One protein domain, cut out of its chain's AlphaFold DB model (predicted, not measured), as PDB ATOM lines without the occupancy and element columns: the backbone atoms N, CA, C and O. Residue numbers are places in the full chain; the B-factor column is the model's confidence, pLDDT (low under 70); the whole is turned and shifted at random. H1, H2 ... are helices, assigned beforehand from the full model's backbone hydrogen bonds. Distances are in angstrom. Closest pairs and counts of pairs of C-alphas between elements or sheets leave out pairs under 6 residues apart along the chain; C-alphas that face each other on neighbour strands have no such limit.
ATOM      1  N   GLY A  70     -38.258  30.187 -18.398       62.66
ATOM      2  CA  GLY A  70     -38.223  28.826 -18.938       62.66
ATOM      3  C   GLY A  70     -36.872  28.491 -19.567       62.66
ATOM      4  O   GLY A  70     -36.766  28.268 -20.770       62.66
ATOM      5  N   TRP A  71     -35.810  28.496 -18.768       76.00
ATOM      6  CA  TRP A  71     -34.492  28.069 -19.185       76.00
ATOM      7  C   TRP A  71     -34.545  26.578 -19.488       76.00
ATOM      8  O   TRP A  71     -34.769  25.752 -18.601       76.00
ATOM      9  N   ASN A  72     -34.350  26.221 -20.754       72.62
ATOM     10  CA  ASN A  72     -34.235  24.825 -21.123       72.62
ATOM     11  C   ASN A  72     -32.796  24.382 -20.854       72.62
ATOM     12  O   ASN A  72     -31.886  24.687 -21.623       72.62
ATOM     13  N   GLU A  73     -32.577  23.677 -19.745       65.75
ATOM     14  CA  GLU A  73     -31.241  23.234 -19.343       65.75
ATOM     15  C   GLU A  73     -30.598  22.272 -20.354       65.75
ATOM     16  O   GLU A  73     -29.377  22.303 -20.523       65.75
ATOM     17  N   SER A  74     -31.417  21.497 -21.072       66.56
ATOM     18  CA  SER A  74     -30.977  20.526 -22.077       66.56
ATOM     19  C   SER A  74     -30.517  21.186 -23.375       66.56
ATOM     20  O   SER A  74     -29.544  20.740 -23.974       66.56
ATOM     21  N   THR A  75     -31.199  22.244 -23.824       67.94
ATOM     22  CA  THR A  75     -30.834  22.954 -25.065       67.94
ATOM     23  C   THR A  75     -30.014  24.221 -24.818       67.94
ATOM     24  O   THR A  75     -29.503  24.800 -25.773       67.94
ATOM     25  N   LYS A  76     -29.877  24.649 -23.552       73.00
ATOM     26  CA  LYS A  76     -29.318  25.947 -23.119       73.00
ATOM     27  C   LYS A  76     -29.897  27.118 -23.921       73.00
ATOM     28  O   LYS A  76     -29.184  28.048 -24.298       73.00
ATOM     29  N   GLN A  77     -31.194  27.038 -24.202       78.56
ATOM     30  CA  GLN A  77     -31.956  28.063 -24.907       78.56
ATOM     31  C   GLN A  77     -32.999  28.680 -23.976       78.56
ATOM     32  O   GLN A  77     -33.562  28.016 -23.099       78.56
ATOM     33  N   LEU A  78     -33.280  29.960 -24.204       78.81
ATOM     34  CA  LEU A  78     -34.378  30.686 -23.588       78.81
ATOM     35  C   LEU A  78     -35.690  30.246 -24.241       78.81
ATOM     36  O   LEU A  78     -35.989  30.631 -25.372       78.81
ATOM     37  N   ASN A  79     -36.482  29.458 -23.514       77.25
ATOM     38  CA  ASN A  79     -37.848  29.106 -23.891       77.25
ATOM     39  C   ASN A  79     -38.835  30.008 -23.131       77.25
ATOM     40  O   ASN A  79     -39.461  29.602 -22.153       77.25
ATOM     41  N   CYS A  80     -38.903  31.273 -23.550       81.88
ATOM     42  CA  CYS A  80     -39.798  32.286 -22.982       81.88
ATOM     43  C   CYS A  80     -41.032  32.490 -23.871       81.88
ATOM     44  O   CYS A  80     -40.995  32.204 -25.068       81.88
ATOM     45  N   SER A  81     -42.120  33.010 -23.295       82.19
ATOM     46  CA  SER A  81     -43.340  33.310 -24.050       82.19
ATOM     47  C   SER A  81     -43.115  34.428 -25.074       82.19
ATOM     48  O   SER A  81     -42.272  35.307 -24.887       82.19
ATOM     49  N   GLU A  82     -43.904  34.434 -26.151       83.69
ATOM     50  CA  GLU A  82     -43.852  35.503 -27.159       83.69
ATOM     51  C   GLU A  82     -44.089  36.888 -26.549       83.69
ATOM     52  O   GLU A  82     -43.418  37.846 -26.920       83.69
ATOM     53  N   GLU A  83     -44.995  36.995 -25.575       86.25
ATOM     54  CA  GLU A  83     -45.279  38.250 -24.868       86.25
ATOM     55  C   GLU A  83     -44.062  38.768 -24.092       86.25
ATOM     56  O   GLU A  83     -43.795  39.972 -24.068       86.25
ATOM     57  N   TRP A  84     -43.268  37.861 -23.516       86.06
ATOM     58  CA  TRP A  84     -42.016  38.231 -22.872       86.06
ATOM     59  C   TRP A  84     -41.006  38.777 -23.884       86.06
ATOM     60  O   TRP A  84     -40.440  39.850 -23.668       86.06
ATOM     61  N   TRP A  85     -40.830  38.081 -25.014       86.62
ATOM     62  CA  TRP A  85     -39.946  38.534 -26.087       86.62
ATOM     63  C   TRP A  85     -40.383  39.888 -26.648       86.62
ATOM     64  O   TRP A  85     -39.544  40.772 -26.774       86.62
ATOM     65  N   LYS A  86     -41.681  40.100 -26.905       86.25
ATOM     66  CA  LYS A  86     -42.222  41.388 -27.378       86.25
ATOM     67  C   LYS A  86     -41.878  42.534 -26.429       86.25
ATOM     68  O   LYS A  86     -41.378  43.560 -26.880       86.25
ATOM     69  N   ARG A  87     -42.077  42.342 -25.120       87.44
ATOM     70  CA  ARG A  87     -41.717  43.339 -24.099       87.44
ATOM     71  C   ARG A  87     -40.217  43.647 -24.120       87.44
ATOM     72  O   ARG A  87     -39.835  44.812 -24.140       87.44
ATOM     73  N   LYS A  88     -39.362  42.621 -24.196       86.44
ATOM     74  CA  LYS A  88     -37.902  42.809 -24.258       86.44
ATOM     75  C   LYS A  88     -37.415  43.443 -25.559       86.44
ATOM     76  O   LYS A  88     -36.479  44.233 -25.524       86.44
ATOM     77  N   ILE A  89     -38.061  43.157 -26.684       86.19
ATOM     78  CA  ILE A  89     -37.774  43.794 -27.977       86.19
ATOM     79  C   ILE A  89     -38.190  45.268 -27.965       86.19
ATOM     80  O   ILE A  89     -37.490  46.099 -28.538       86.19
ATOM     81  N   GLN A  90     -39.289  45.603 -27.286       84.38
ATOM     82  CA  GLN A  90     -39.713  46.990 -27.101       84.38
ATOM     83  C   GLN A  90     -38.725  47.785 -26.232       84.38
ATOM     84  O   GLN A  90     -38.456  48.944 -26.532       84.38
ATOM     85  N   GLU A  91     -38.165  47.165 -25.190       85.56
ATOM     86  CA  GLU A  91     -37.098  47.756 -24.366       85.56
ATOM     87  C   GLU A  91     -35.780  47.890 -25.148       85.56
ATOM     88  O   GLU A  91     -35.080  48.894 -25.034       85.56
ATOM     89  N   ASN A  92     -35.429  46.877 -25.945       82.00
ATOM     90  CA  ASN A  92     -34.215  46.863 -26.745       82.00
ATOM     91  C   ASN A  92     -34.420  46.074 -28.055       82.00
ATOM     92  O   ASN A  92     -34.416  44.838 -28.041       82.00
ATOM     93  N   PRO A  93     -34.488  46.753 -29.217       82.31
ATOM     94  CA  PRO A  93     -34.709  46.101 -30.508       82.31
ATOM     95  C   PRO A  93     -33.670  45.030 -30.871       82.31
ATOM     96  O   PRO A  93     -33.970  44.108 -31.626       82.31
ATOM     97  N   LYS A  94     -32.455  45.094 -30.305       79.12
ATOM     98  CA  LYS A  94     -31.392  44.098 -30.544       79.12
ATOM     99  C   LYS A  94     -31.743  42.713 -29.992       79.12
ATOM    100  O   LYS A  94     -31.186  41.719 -30.449       79.12
ATOM    101  N   VAL A  95     -32.697  42.628 -29.061       82.88
ATOM    102  CA  VAL A  95     -33.203  41.359 -28.518       82.88
ATOM    103  C   VAL A  95     -33.870  40.507 -29.602       82.88
ATOM    104  O   VAL A  95     -33.802  39.282 -29.533       82.88
ATOM    105  N   LEU A  96     -34.432  41.123 -30.650       83.75
ATOM    106  CA  LEU A  96     -35.040  40.399 -31.770       83.75
ATOM    107  C   LEU A  96     -34.029  39.469 -32.457       83.75
ATOM    108  O   LEU A  96     -34.361  38.354 -32.853       83.75
ATOM    109  N   ALA A  97     -32.774  39.906 -32.562       80.94
ATOM    110  CA  ALA A  97     -31.721  39.101 -33.162       80.94
ATOM    111  C   ALA A  97     -31.363  37.883 -32.289       80.94
ATOM    112  O   ALA A  97     -31.076  36.815 -32.822       80.94
ATOM    113  N   ILE A  98     -31.466  38.007 -30.960       81.62
ATOM    114  CA  ILE A  98     -31.295  36.888 -30.021       81.62
ATOM    115  C   ILE A  98     -32.477  35.927 -30.097       81.62
ATOM    116  O   ILE A  98     -32.265  34.721 -30.099       81.62
ATOM    117  N   GLN A  99     -33.709  36.434 -30.180       83.50
ATOM    118  CA  GLN A  99     -34.895  35.588 -30.308       83.50
ATOM    119  C   GLN A  99     -34.801  34.686 -31.547       83.50
ATOM    120  O   GLN A  99     -35.054  33.486 -31.457       83.50
ATOM    121  N   ASN A 100     -34.406  35.265 -32.685       79.19
ATOM    122  CA  ASN A 100     -34.313  34.552 -33.958       79.19
ATOM    123  C   ASN A 100     -33.063  33.671 -34.073       79.19
ATOM    124  O   ASN A 100     -33.098  32.648 -34.752       79.19
ATOM    125  N   ASN A 101     -31.960  34.065 -33.434       79.88
ATOM    126  CA  ASN A 101     -30.689  33.356 -33.516       79.88
ATOM    127  C   ASN A 101     -29.999  33.325 -32.148       79.88
ATOM    128  O   ASN A 101     -29.041  34.056 -31.878       79.88
ATOM    129  N   GLN A 102     -30.521  32.474 -31.263       83.88
ATOM    130  CA  GLN A 102     -29.914  32.257 -29.954       83.88
ATOM    131  C   GLN A 102     -28.502  31.671 -30.126       83.88
ATOM    132  O   GLN A 102     -28.305  30.785 -30.965       83.88
ATOM    133  N   PRO A 103     -27.511  32.123 -29.338       82.88
ATOM    134  CA  PRO A 103     -26.154  31.604 -29.432       82.88
ATOM    135  C   PRO A 103     -26.144  30.095 -29.177       82.88
ATOM    136  O   PRO A 103     -26.780  29.597 -28.247       82.88
ATOM    137  N   SER A 104     -25.402  29.353 -30.000       84.75
ATOM    138  CA  SER A 104     -25.234  27.913 -29.804       84.75
ATOM    139  C   SER A 104     -24.523  27.621 -28.482       84.75
ATOM    140  O   SER A 104     -23.753  28.446 -27.998       84.75
ATOM    141  N   ILE A 105     -24.729  26.423 -27.924       84.94
ATOM    142  CA  ILE A 105     -24.085  25.991 -26.669       84.94
ATOM    143  C   ILE A 105     -22.566  26.216 -26.721       84.94
ATOM    144  O   ILE A 105     -22.001  26.818 -25.817       84.94
ATOM    145  N   GLN A 106     -21.927  25.837 -27.833       86.69
ATOM    146  CA  GLN A 106     -20.487  26.031 -28.032       86.69
ATOM    147  C   GLN A 106     -20.090  27.510 -28.000       86.69
ATOM    148  O   GLN A 106     -19.070  27.864 -27.426       86.69
ATOM    149  N   LEU A 107     -20.881  28.393 -28.618       86.12
ATOM    150  CA  LEU A 107     -20.590  29.825 -28.594       86.12
ATOM    151  C   LEU A 107     -20.782  30.414 -27.193       86.12
ATOM    152  O   LEU A 107     -19.995  31.265 -26.794       86.12
ATOM    153  N   GLN A 108     -21.790  29.945 -26.454       87.12
ATOM    154  CA  GLN A 108     -22.015  30.347 -25.067       87.12
ATOM    155  C   GLN A 108     -20.828  29.957 -24.179       87.12
ATOM    156  O   GLN A 108     -20.326  30.809 -23.461       87.12
ATOM    157  N   GLU A 109     -20.332  28.721 -24.281       88.25
ATOM    158  CA  GLU A 109     -19.165  28.247 -23.521       88.25
ATOM    159  C   GLU A 109     -17.905  29.064 -23.834       88.25
ATOM    160  O   GLU A 109     -17.181  29.485 -22.933       88.25
ATOM    161  N   GLU A 110     -17.661  29.345 -25.114       90.12
ATOM    162  CA  GLU A 110     -16.507  30.134 -25.543       90.12
ATOM    163  C   GLU A 110     -16.623  31.600 -25.100       90.12
ATOM    164  O   GLU A 110     -15.614  32.215 -24.748       90.12
ATOM    165  N   TRP A 111     -17.835  32.168 -25.083       89.62
ATOM    166  CA  TRP A 111     -18.100  33.496 -24.529       89.62
ATOM    167  C   TRP A 111     -17.963  33.538 -23.010       89.62
ATOM    168  O   TRP A 111     -17.345  34.468 -22.504       89.62
ATOM    169  N   ASP A 112     -18.476  32.546 -22.286       88.38
ATOM    170  CA  ASP A 112     -18.307  32.438 -20.836       88.38
ATOM    171  C   ASP A 112     -16.814  32.301 -20.492       88.38
ATOM    172  O   ASP A 112     -16.313  32.967 -19.587       88.38
ATOM    173  N   GLN A 113     -16.047  31.537 -21.275       88.19
ATOM    174  CA  GLN A 113     -14.599  31.457 -21.102       88.19
ATOM    175  C   GLN A 113     -13.904  32.786 -21.432       88.19
ATOM    176  O   GLN A 113     -13.007  33.197 -20.695       88.19
ATOM    177  N   LEU A 114     -14.306  33.485 -22.494       89.62
ATOM    178  CA  LEU A 114     -13.633  34.701 -22.963       89.62
ATOM    179  C   LEU A 114     -13.981  35.944 -22.132       89.62
ATOM    180  O   LEU A 114     -13.101  36.731 -21.792       89.62
ATOM    181  N   PHE A 115     -15.259  36.110 -21.798       89.38
ATOM    182  CA  PHE A 115     -15.845  37.306 -21.190       89.38
ATOM    183  C   PHE A 115     -16.439  37.072 -19.802       89.38
ATOM    184  O   PHE A 115     -16.721  38.047 -19.107       89.38
ATOM    185  N   GLY A 116     -16.673  35.820 -19.405       84.44
ATOM    186  CA  GLY A 116     -17.161  35.499 -18.070       84.44
ATOM    187  C   GLY A 116     -16.221  36.002 -16.984       84.44
ATOM    188  O   GLY A 116     -15.029  36.238 -17.205       84.44
ATOM    189  N   ASP A 117     -16.773  36.202 -15.796       70.38
ATOM    190  CA  ASP A 117     -15.958  36.571 -14.652       70.38
ATOM    191  C   ASP A 117     -14.976  35.435 -14.357       70.38
ATOM    192  O   ASP A 117     -15.238  34.267 -14.665       70.38
ATOM    193  N   VAL A 118     -13.823  35.767 -13.768       52.88
ATOM    194  CA  VAL A 118     -13.023  34.742 -13.098       52.88
ATOM    195  C   VAL A 118     -13.885  34.281 -11.940       52.88
ATOM    196  O   VAL A 118     -13.836  34.846 -10.852       52.88
TER     197      VAL A 118
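What this domain is: This is residues 70 to 118 of the 178 residues of the protein "Putative myb/SANT-like domain-containing protein" of Helianthus annuus (UniProt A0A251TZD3). Residues 70 to 81 make a loop that folds back on itself, H1 and H2 form a short helical hairpin at one end of the domain, and H3 lies alone at the other end, an open arrangement with few contacts. The printed part has 49 residues, with three named helices in the order H1, H2, H3 and no named strand, and its class is all helix. It is loose, with a radius of gyration of the C-alphas of 12.2 A, and spans 33 by 23 by 18 A.

Where its parts are: Residues 71 to 72 pair antiparallel with residues 77 to 78. H1, residues 82 to 91, is 14.3 A long from C-alpha 82 at (-43.852, 35.503, -27.159). H2 is residues 95 to 100, 8.8 A. H3, residues 105 to 115, is 15.0 A long and ends at C-alpha 115, (-15.845, 37.306, -21.190).

How they stand to each other: H1 and H2, a helical hairpin, touch, their closest C-alphas those of Ile 89 and Val 95, 5.2 A apart. They run opposite ways at 36 degrees, only just a steep tilt. H3 is apart from H1 and from H2. In H1, H2 and H3 every O i to N i+4 pair is within hydrogen-bond range.

The domain as a whole: The C-alphas farthest apart, those of Glu 83 and Val 118, are 34.5 A apart. The printed part has no cut, and both links between helices are tight. The model's pLDDT is under 70 at residues 70, 73 to 75 and 118.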